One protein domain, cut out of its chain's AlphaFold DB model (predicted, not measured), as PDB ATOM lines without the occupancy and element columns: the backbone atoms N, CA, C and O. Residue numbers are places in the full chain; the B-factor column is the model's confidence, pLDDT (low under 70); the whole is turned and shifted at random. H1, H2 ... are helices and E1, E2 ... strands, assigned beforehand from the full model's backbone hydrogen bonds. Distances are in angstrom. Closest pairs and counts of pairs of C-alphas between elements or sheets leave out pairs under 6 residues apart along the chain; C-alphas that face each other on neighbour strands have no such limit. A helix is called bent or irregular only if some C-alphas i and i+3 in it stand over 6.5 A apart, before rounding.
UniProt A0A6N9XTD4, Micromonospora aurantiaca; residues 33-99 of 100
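What this domain is: This is residues 33 to 99 of the 100 residues of a protein of Micromonospora aurantiaca (UniProt A0A6N9XTD4). A tiny parallel pair of strands, E1 and E2, lies in the middle of a flat model, with the long helix H3 along one side and short H2 at H3's last turns. On the side away from H3, residues 46 to 55, including H1, stick out. The printed part has 67 residues, under half in named elements, in the order E1 H1 H2 E2 H3, mostly helix. It is only just compact, close to loose: radius of gyration of the C-alphas 12.6 A, spans 31 by 30 by 15 A.

How they stand to each other: E1, residues 33 to 35, and E2, residues 69 to 71, are parallel at 28 degrees; N 34 and O 69, 2.9 A apart, are within hydrogen-bond range. E2 and H3, residues 81 to 98, are near each other. H2, residues 59 to 63, touches H3 at residues 94 to 98 alone; the closest C-alphas, Val 63 and Gly 98, are 5.2 A apart. H1, residues 49 to 52, touches no helix. E1, H1 H2, E2 form a strand-helix-strand unit, helices between parallel neighbours. In H2 and H3 every O i to N i+4 pair is within hydrogen-bond range; H1 is too short for one.

Where its parts are: E1 begins at C-alpha 33, (28.548, -16.306, -49.589). H3, 26.0 A long, ends at C-alpha 98, (38.598, -12.777, -58.892). H1 is only just irregular: C-alphas 49 and 52 are 6.9 A apart.

The domain as a whole: The C-alphas farthest apart, Asn 53 and Ala 82, are 33.5 A apart. The printed part has no cut. The link E1 to H1 is long, 13 residues. pLDDT is under 70 in residues 38 to 55.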
ATOM      1  N   GLY A  33      27.858 -16.763 -50.788       90.00
ATOM      2  CA  GLY A  33      28.548 -16.306 -49.589       90.00
ATOM      3  C   GLY A  33      29.557 -17.344 -49.107       90.00
ATOM      4  O   GLY A  33      29.233 -18.523 -49.002       90.00
ATOM      5  N   PHE A  34      30.767 -16.895 -48.781       89.00
ATOM      6  CA  PHE A  34      31.833 -17.737 -48.246       89.00
ATOM      7  C   PHE A  34      32.026 -17.463 -46.757       89.00
ATOM      8  O   PHE A  34      32.174 -16.307 -46.351       89.00
ATOM      9  N   TRP A  35      32.034 -18.510 -45.935       86.25
ATOM     10  CA  TRP A  35      32.362 -18.393 -44.517       86.25
ATOM     11  C   TRP A  35      33.876 -18.339 -44.352       86.25
ATOM     12  O   TRP A  35      34.578 -19.338 -44.470       86.25
ATOM     13  N   ALA A  36      34.387 -17.136 -44.101       80.00
ATOM     14  CA  ALA A  36      35.802 -16.923 -43.865       80.00
ATOM     15  C   ALA A  36      36.119 -17.327 -42.425       80.00
ATOM     16  O   ALA A  36      36.079 -16.483 -41.529       80.00
ATOM     17  N   MET A  37      36.395 -18.615 -42.213       71.00
ATOM     18  CA  MET A  37      36.751 -19.126 -40.892       71.00
ATOM     19  C   MET A  37      37.934 -18.326 -40.315       71.00
ATOM     20  O   MET A  37      38.888 -18.016 -41.049       71.00
ATOM     21  N   PRO A  38      37.868 -17.927 -39.031       61.16
ATOM     22  CA  PRO A  38      38.984 -17.278 -38.357       61.16
ATOM     23  C   PRO A  38      40.222 -18.185 -38.353       61.16
ATOM     24  O   PRO A  38      40.119 -19.406 -38.439       61.16
ATOM     25  N   ALA A  39      41.406 -17.572 -38.259       52.69
ATOM     26  CA  ALA A  39      42.676 -18.301 -38.186       52.69
ATOM     27  C   ALA A  39      42.774 -19.193 -36.932       52.69
ATOM     28  O   ALA A  39      43.484 -20.192 -36.951       52.69
ATOM     29  N   GLU A  40      42.027 -18.843 -35.881       54.09
ATOM     30  CA  GLU A  40      41.867 -19.628 -34.660       54.09
ATOM     31  C   GLU A  40      40.430 -20.173 -34.588       54.09
ATOM     32  O   GLU A  40      39.490 -19.385 -34.753       54.09
ATOM     33  N   PRO A  41      40.223 -21.478 -34.331       54.22
ATOM     34  CA  PRO A  41      38.890 -22.050 -34.163       54.22
ATOM     35  C   PRO A  41      38.118 -21.347 -33.035       54.22
ATOM     36  O   PRO A  41      38.569 -21.301 -31.890       54.22
ATOM     37  N   GLY A  42      36.949 -20.793 -33.362       60.53
ATOM     38  CA  GLY A  42      35.965 -20.320 -32.387       60.53
ATOM     39  C   GLY A  42      34.884 -21.372 -32.134       60.53
ATOM     40  O   GLY A  42      34.864 -22.416 -32.781       60.53
ATOM     41  N   GLU A  43      33.959 -21.091 -31.211       59.56
ATOM     42  CA  GLU A  43      32.744 -21.906 -31.085       59.56
ATOM     43  C   GLU A  43      31.954 -21.894 -32.407       59.56
ATOM     44  O   GLU A  43      31.928 -20.842 -33.065       59.56
ATOM     45  N   PRO A  44      31.293 -23.015 -32.769       61.62
ATOM     46  CA  PRO A  44      30.479 -23.109 -33.972       61.62
ATOM     47  C   PRO A  44      29.509 -21.934 -34.095       61.62
ATOM     48  O   PRO A  44      28.779 -21.586 -33.163       61.62
ATOM     49  N   VAL A  45      29.505 -21.310 -35.265       63.53
ATOM     50  CA  VAL A  45      28.644 -20.173 -35.610       63.53
ATOM     51  C   VAL A  45      27.288 -20.612 -36.158       63.53
ATOM     52  O   VAL A  45      26.371 -19.783 -36.216       63.53
ATOM     53  N   ALA A  46      27.138 -21.887 -36.534       64.38
ATOM     54  CA  ALA A  46      25.861 -22.519 -36.861       64.38
ATOM     55  C   ALA A  46      25.615 -23.796 -36.032       64.38
ATOM     56  O   ALA A  46      26.545 -24.556 -35.762       64.38
ATOM     57  N   PRO A  47      24.349 -24.095 -35.673       62.06
ATOM     58  CA  PRO A  47      23.976 -25.433 -35.229       62.06
ATOM     59  C   PRO A  47      24.340 -26.451 -36.315       62.06
ATOM     60  O   PRO A  47      24.003 -26.225 -37.476       62.06
ATOM     61  N   MET A  48      24.968 -27.566 -35.933       65.12
ATOM     62  CA  MET A  48      25.348 -28.654 -36.849       65.12
ATOM     63  C   MET A  48      26.375 -28.243 -37.935       65.12
ATOM     64  O   MET A  48      26.422 -28.859 -38.996       65.12
ATOM     65  N   GLU A  49      27.187 -27.197 -37.706       63.31
ATOM     66  CA  GLU A  49      28.206 -26.707 -38.664       63.31
ATOM     67  C   GLU A  49      29.135 -27.827 -39.170       63.31
ATOM     68  O   GLU A  49      29.383 -27.933 -40.372       63.31
ATOM     69  N   ASP A  50      29.541 -28.724 -38.269       60.44
ATOM     70  CA  ASP A  50      30.444 -29.840 -38.566       60.44
ATOM     71  C   ASP A  50      29.731 -31.110 -39.079       60.44
ATOM     72  O   ASP A  50      30.392 -32.062 -39.493       60.44
ATOM     73  N   ASP A  51      28.393 -31.166 -39.104       61.41
ATOM     74  CA  ASP A  51      27.664 -32.391 -39.493       61.41
ATOM     75  C   ASP A  51      27.673 -32.665 -40.995       61.41
ATOM     76  O   ASP A  51      27.320 -33.763 -41.435       61.41
ATOM     77  N   SER A  52      28.089 -31.686 -41.800       60.41
ATOM     78  CA  SER A  52      28.190 -31.868 -43.245       60.41
ATOM     79  C   SER A  52      29.319 -32.829 -43.644       60.41
ATOM     80  O   SER A  52      29.234 -33.391 -44.732       60.41
ATOM     81  N   ASN A  53      30.334 -33.077 -42.793       56.41
ATOM     82  CA  ASN A  53      31.542 -33.887 -43.079       56.41
ATOM     83  C   ASN A  53      32.255 -33.557 -44.418       56.41
ATOM     84  O   ASN A  53      33.195 -34.249 -44.816       56.41
ATOM     85  N   GLU A  54      31.829 -32.507 -45.118       62.09
ATOM     86  CA  GLU A  54      32.388 -32.039 -46.372       62.09
ATOM     87  C   GLU A  54      33.430 -30.974 -46.056       62.09
ATOM     88  O   GLU A  54      33.180 -30.005 -45.340       62.09
ATOM     89  N   THR A  55      34.635 -31.154 -46.590       66.69
ATOM     90  CA  THR A  55      35.650 -30.107 -46.512       66.69
ATOM     91  C   THR A  55      35.198 -28.943 -47.384       66.69
ATOM     92  O   THR A  55      35.069 -29.096 -48.599       66.69
ATOM     93  N   ALA A  56      34.951 -27.786 -46.768       70.00
ATOM     94  CA  ALA A  56      34.640 -26.573 -47.509       70.00
ATOM     95  C   ALA A  56      35.787 -26.248 -48.489       70.00
ATOM     96  O   ALA A  56      36.958 -26.375 -48.110       70.00
ATOM     97  N   PRO A  57      35.481 -25.826 -49.730       80.06
ATOM     98  CA  PRO A  57      36.508 -25.403 -50.674       80.06
ATOM     99  C   PRO A  57      37.287 -24.211 -50.110       80.06
ATOM    100  O   PRO A  57      36.766 -23.413 -49.328       80.06
ATOM    101  N   SER A  58      38.541 -24.071 -50.518       85.50
ATOM    102  CA  SER A  58      39.340 -22.891 -50.203       85.50
ATOM    103  C   SER A  58      38.762 -21.641 -50.874       85.50
ATOM    104  O   SER A  58      38.084 -21.711 -51.900       85.50
ATOM    105  N   LEU A  59      39.055 -20.463 -50.315       85.94
ATOM    106  CA  LEU A  59      38.613 -19.200 -50.912       85.94
ATOM    107  C   LEU A  59      39.125 -19.036 -52.351       85.94
ATOM    108  O   LEU A  59      38.379 -18.564 -53.206       85.94
ATOM    109  N   ASP A  60      40.362 -19.457 -52.617       85.62
ATOM    110  CA  ASP A  60      40.981 -19.362 -53.941       85.62
ATOM    111  C   ASP A  60      40.233 -20.204 -54.991       85.62
ATOM    112  O   ASP A  60      40.143 -19.809 -56.150       85.62
ATOM    113  N   GLU A  61      39.626 -21.327 -54.592       85.19
ATOM    114  CA  GLU A  61      38.811 -22.167 -55.482       85.19
ATOM    115  C   GLU A  61      37.433 -21.560 -55.775       85.19
ATOM    116  O   GLU A  61      36.875 -21.770 -56.853       85.19
ATOM    117  N   VAL A  62      36.865 -20.817 -54.821       86.88
ATOM    118  CA  VAL A  62      35.526 -20.223 -54.966       86.88
ATOM    119  C   VAL A  62      35.586 -18.895 -55.723       86.88
ATOM    120  O   VAL A  62      34.675 -18.581 -56.488       86.88
ATOM    121  N   VAL A  63      36.654 -18.117 -55.535       90.50
ATOM    122  CA  VAL A  63      36.748 -16.747 -56.056       90.50
ATOM    123  C   VAL A  63      36.925 -16.673 -57.577       90.50
ATOM    124  O   VAL A  63      36.559 -15.663 -58.169       90.50
ATOM    125  N   ASP A  64      37.409 -17.738 -58.226       86.75
ATOM    126  CA  ASP A  64      37.637 -17.802 -59.684       86.75
ATOM    127  C   ASP A  64      36.352 -17.609 -60.515       86.75
ATOM    128  O   ASP A  64      36.385 -17.140 -61.650       86.75
ATOM    129  N   ARG A  65      35.185 -17.926 -59.938       84.00
ATOM    130  CA  ARG A  65      33.861 -17.731 -60.570       84.00
ATOM    131  C   ARG A  65      33.117 -16.511 -60.029       84.00
ATOM    132  O   ARG A  65      31.927 -16.339 -60.286       84.00
ATOM    133  N   GLY A  66      33.824 -15.681 -59.276       89.19
ATOM    134  CA  GLY A  66      33.299 -14.557 -58.531       89.19
ATOM    135  C   GLY A  66      32.653 -14.942 -57.197       89.19
ATOM    136  O   GLY A  66      32.093 -16.024 -57.026       89.19
ATOM    137  N   LEU A  67      32.717 -14.016 -56.239       95.19
ATOM    138  CA  LEU A  67      32.140 -14.154 -54.903       95.19
ATOM    139  C   LEU A  67      31.419 -12.868 -54.488       95.19
ATOM    140  O   LEU A  67      32.003 -11.782 -54.523       95.19
ATOM    141  N   GLY A  68      30.166 -13.002 -54.048       95.06
ATOM    142  CA  GLY A  68      29.339 -11.878 -53.613       95.06
ATOM    143  C   GLY A  68      29.577 -11.447 -52.169       95.06
ATOM    144  O   GLY A  68      29.609 -10.249 -51.884       95.06
ATOM    145  N   GLN A  69      29.721 -12.396 -51.236       94.44
ATOM    146  CA  GLN A  69      29.863 -12.073 -49.812       94.44
ATOM    147  C   GLN A  69      30.961 -12.871 -49.105       94.44
ATOM    148  O   GLN A  69      31.082 -14.084 -49.258       94.44
ATOM    149  N   LEU A  70      31.684 -12.187 -48.218       92.62
ATOM    150  CA  LEU A  70      32.438 -12.814 -47.137       92.62
ATOM    151  C   LEU A  70      31.601 -12.746 -45.863       92.62
ATOM    152  O   LEU A  70      31.168 -11.672 -45.442       92.62
ATOM    153  N   THR A  71      31.401 -13.890 -45.232       87.81
ATOM    154  CA  THR A  71      30.583 -14.043 -44.032       87.81
ATOM    155  C   THR A  71      31.475 -14.433 -42.858       87.81
ATOM    156  O   THR A  71      32.424 -15.192 -43.022       87.81
ATOM    157  N   ARG A  72      31.177 -13.887 -41.669       85.31
ATOM    158  CA  ARG A  72      31.853 -14.217 -40.394       85.31
ATOM    159  C   ARG A  72      33.380 -14.032 -40.394       85.31
ATOM    160  O   ARG A  72      34.070 -14.705 -39.649       85.31
ATOM    161  N   VAL A  73      33.892 -13.035 -41.120       87.75
ATOM    162  CA  VAL A  73      35.338 -12.723 -41.222       87.75
ATOM    163  C   VAL A  73      36.066 -12.608 -39.869       87.75
ATOM    164  O   VAL A  73      37.268 -12.856 -39.802       87.75
ATOM    165  N   PHE A  74      35.363 -12.227 -38.799       85.00
ATOM    166  CA  PHE A  74      35.929 -12.069 -37.452       85.00
ATOM    167  C   PHE A  74      35.578 -13.210 -36.484       85.00
ATOM    168  O   PHE A  74      35.990 -13.166 -35.332       85.00
ATOM    169  N   GLY A  75      34.820 -14.218 -36.924       81.31
ATOM    170  CA  GLY A  75      34.368 -15.311 -36.065       81.31
ATOM    171  C   GLY A  75      33.435 -14.871 -34.928       81.31
ATOM    172  O   GLY A  75      32.669 -13.912 -35.066       81.31
ATOM    173  N   THR A  76      33.482 -15.618 -33.823       78.44
ATOM    174  CA  THR A  76      32.672 -15.435 -32.597       78.44
ATOM    175  C   THR A  76      33.437 -14.821 -31.437       78.44
ATOM    176  O   THR A  76      32.827 -14.239 -30.542       78.44
ATOM    177  N   SER A  77      34.764 -14.928 -31.450       82.38
ATOM    178  CA  SER A  77      35.619 -14.369 -30.405       82.38
ATOM    179  C   SER A  77      36.009 -12.920 -30.718       82.38
ATOM    180  O   SER A  77      36.128 -12.554 -31.888       82.38
ATOM    181  N   PRO A  78      36.235 -12.070 -29.700       86.31
ATOM    182  CA  PRO A  78      36.741 -10.721 -29.921       86.31
ATOM    183  C   PRO A  78      38.098 -10.725 -30.638       86.31
ATOM    184  O   PRO A  78      39.016 -11.430 -30.227       86.31
ATOM    185  N   VAL A  79      38.241  -9.876 -31.658       88.31
ATOM    186  CA  VAL A  79      39.493  -9.675 -32.407       88.31
ATOM    187  C   VAL A  79      39.941  -8.214 -32.265       88.31
ATOM    188  O   VAL A  79      39.101  -7.311 -32.362       88.31
ATOM    189  N   PRO A  80      41.243  -7.927 -32.065       93.75
ATOM    190  CA  PRO A  80      41.755  -6.562 -32.101       93.75
ATOM    191  C   PRO A  80      41.422  -5.861 -33.426       93.75
ATOM    192  O   PRO A  80      41.624  -6.411 -34.508       93.75
ATOM    193  N   ALA A  81      40.973  -4.605 -33.364       94.75
ATOM    194  CA  ALA A  81      40.503  -3.878 -34.549       94.75
ATOM    195  C   ALA A  81      41.547  -3.798 -35.681       94.75
ATOM    196  O   ALA A  81      41.203  -3.933 -36.854       94.75
ATOM    197  N   ALA A  82      42.825  -3.603 -35.338       96.12
ATOM    198  CA  ALA A  82      43.908  -3.537 -36.319       96.12
ATOM    199  C   ALA A  82      44.120  -4.875 -37.050       96.12
ATOM    200  O   ALA A  82      44.345  -4.886 -38.260       96.12
ATOM    201  N   GLU A  83      44.006  -5.988 -36.326       92.81
ATOM    202  CA  GLU A  83      44.144  -7.341 -36.862       92.81
ATOM    203  C   GLU A  83      42.951  -7.702 -37.751       92.81
ATOM    204  O   GLU A  83      43.137  -8.085 -38.908       92.81
ATOM    205  N   GLY A  84      41.725  -7.453 -37.276       91.62
ATOM    206  CA  GLY A  84      40.515  -7.646 -38.075       91.62
ATOM    207  C   GLY A  84      40.547  -6.829 -39.372       91.62
ATOM    208  O   GLY A  84      40.289  -7.355 -40.456       91.62
ATOM    209  N   ALA A  85      40.949  -5.558 -39.307       94.94
ATOM    210  CA  ALA A  85      41.078  -4.714 -40.494       94.94
ATOM    211  C   ALA A  85      42.176  -5.194 -41.463       94.94
ATOM    212  O   ALA A  85      42.034  -5.046 -42.679       94.94
ATOM    213  N   ALA A  86      43.286  -5.743 -40.962       94.25
ATOM    214  CA  ALA A  86      44.315  -6.345 -41.809       94.25
ATOM    215  C   ALA A  86      43.780  -7.596 -42.520       94.25
ATOM    216  O   ALA A  86      43.871  -7.682 -43.745       94.25
ATOM    217  N   ARG A  87      43.130  -8.501 -41.778       91.12
ATOM    218  CA  ARG A  87      42.532  -9.726 -42.321       91.12
ATOM    219  C   ARG A  87      41.463  -9.440 -43.372       91.12
ATOM    220  O   ARG A  87      41.491 -10.039 -44.445       91.12
ATOM    221  N   LEU A  88      40.551  -8.506 -43.096       93.69
ATOM    222  CA  LEU A  88      39.500  -8.129 -44.042       93.69
ATOM    223  C   LEU A  88      40.086  -7.543 -45.330       93.69
ATOM    224  O   LEU A  88      39.604  -7.867 -46.410       93.69
ATOM    225  N   ARG A  89      41.132  -6.710 -45.241       95.94
ATOM    226  CA  ARG A  89      41.792  -6.149 -46.431       95.94
ATOM    227  C   ARG A  89      42.431  -7.224 -47.300       95.94
ATOM    228  O   ARG A  89      42.308  -7.137 -48.516       95.94
ATOM    229  N   GLU A  90      43.073  -8.217 -46.693       93.44
ATOM    230  CA  GLU A  90      43.679  -9.320 -47.440       93.44
ATOM    231  C   GLU A  90      42.620 -10.140 -48.181       93.44
ATOM    232  O   GLU A  90      42.700 -10.320 -49.392       93.44
ATOM    233  N   LEU A  91      41.556 -10.531 -47.476       93.62
ATOM    234  CA  LEU A  91      40.428 -11.232 -48.088       93.62
ATOM    235  C   LEU A  91      39.788 -10.421 -49.220       93.62
ATOM    236  O   LEU A  91      39.496 -10.958 -50.283       93.62
ATOM    237  N   GLN A  92      39.591  -9.119 -49.010       95.06
ATOM    238  CA  GLN A  92      39.018  -8.239 -50.024       95.06
ATOM    239  C   GLN A  92      39.917  -8.095 -51.254       95.06
ATOM    240  O   GLN A  92      39.389  -7.972 -52.355       95.06
ATOM    241  N   ARG A  93      41.250  -8.147 -51.115       94.56
ATOM    242  CA  ARG A  93      42.147  -8.171 -52.282       94.56
ATOM    243  C   ARG A  93      41.939  -9.422 -53.128       94.56
ATOM    244  O   ARG A  93      41.917  -9.293 -54.347       94.56
ATOM    245  N   LEU A  94      41.767 -10.586 -52.502       92.75
ATOM    246  CA  LEU A  94      41.491 -11.837 -53.216       92.75
ATOM    247  C   LEU A  94      40.139 -11.768 -53.935       92.75
ATOM    248  O   LEU A  94      40.072 -11.995 -55.139       92.75
ATOM    249  N   VAL A  95      39.083 -11.343 -53.229       94.25
ATOM    250  CA  VAL A  95      37.735 -11.189 -53.809       94.25
ATOM    251  C   VAL A  95      37.726 -10.206 -54.977       94.25
ATOM    252  O   VAL A  95      37.179 -10.508 -56.032       94.25
ATOM    253  N   ALA A  96      38.365  -9.046 -54.826       93.38
ATOM    254  CA  ALA A  96      38.434  -8.051 -55.890       93.38
ATOM    255  C   ALA A  96      39.273  -8.508 -57.094       93.38
ATOM    256  O   ALA A  96      39.039  -8.028 -58.197       93.38
ATOM    257  N   ALA A  97      40.249  -9.400 -56.897       92.06
ATOM    258  CA  ALA A  97      41.063  -9.936 -57.987       92.06
ATOM    259  C   ALA A  97      40.328 -11.004 -58.815       92.06
ATOM    260  O   ALA A  97      40.605 -11.114 -60.007       92.06
ATOM    261  N   GLY A  98      39.419 -11.771 -58.201       90.44
ATOM    262  CA  GLY A  98      38.598 -12.777 -58.892       90.44
ATOM    263  C   GLY A  98      37.235 -12.270 -59.379       90.44
ATOM    264  O   GLY A  98      36.580 -12.937 -60.173       90.44
ATOM    265  N   ASN A  99      36.806 -11.080 -58.947       91.44
ATOM    266  CA  ASN A  99      35.594 -10.435 -59.446       91.44
ATOM    267  C   ASN A  99      35.884  -9.502 -60.628       91.44
ATOM    268  O   ASN A  99      36.937  -8.868 -60.716       91.44
TER     269      ASN A  99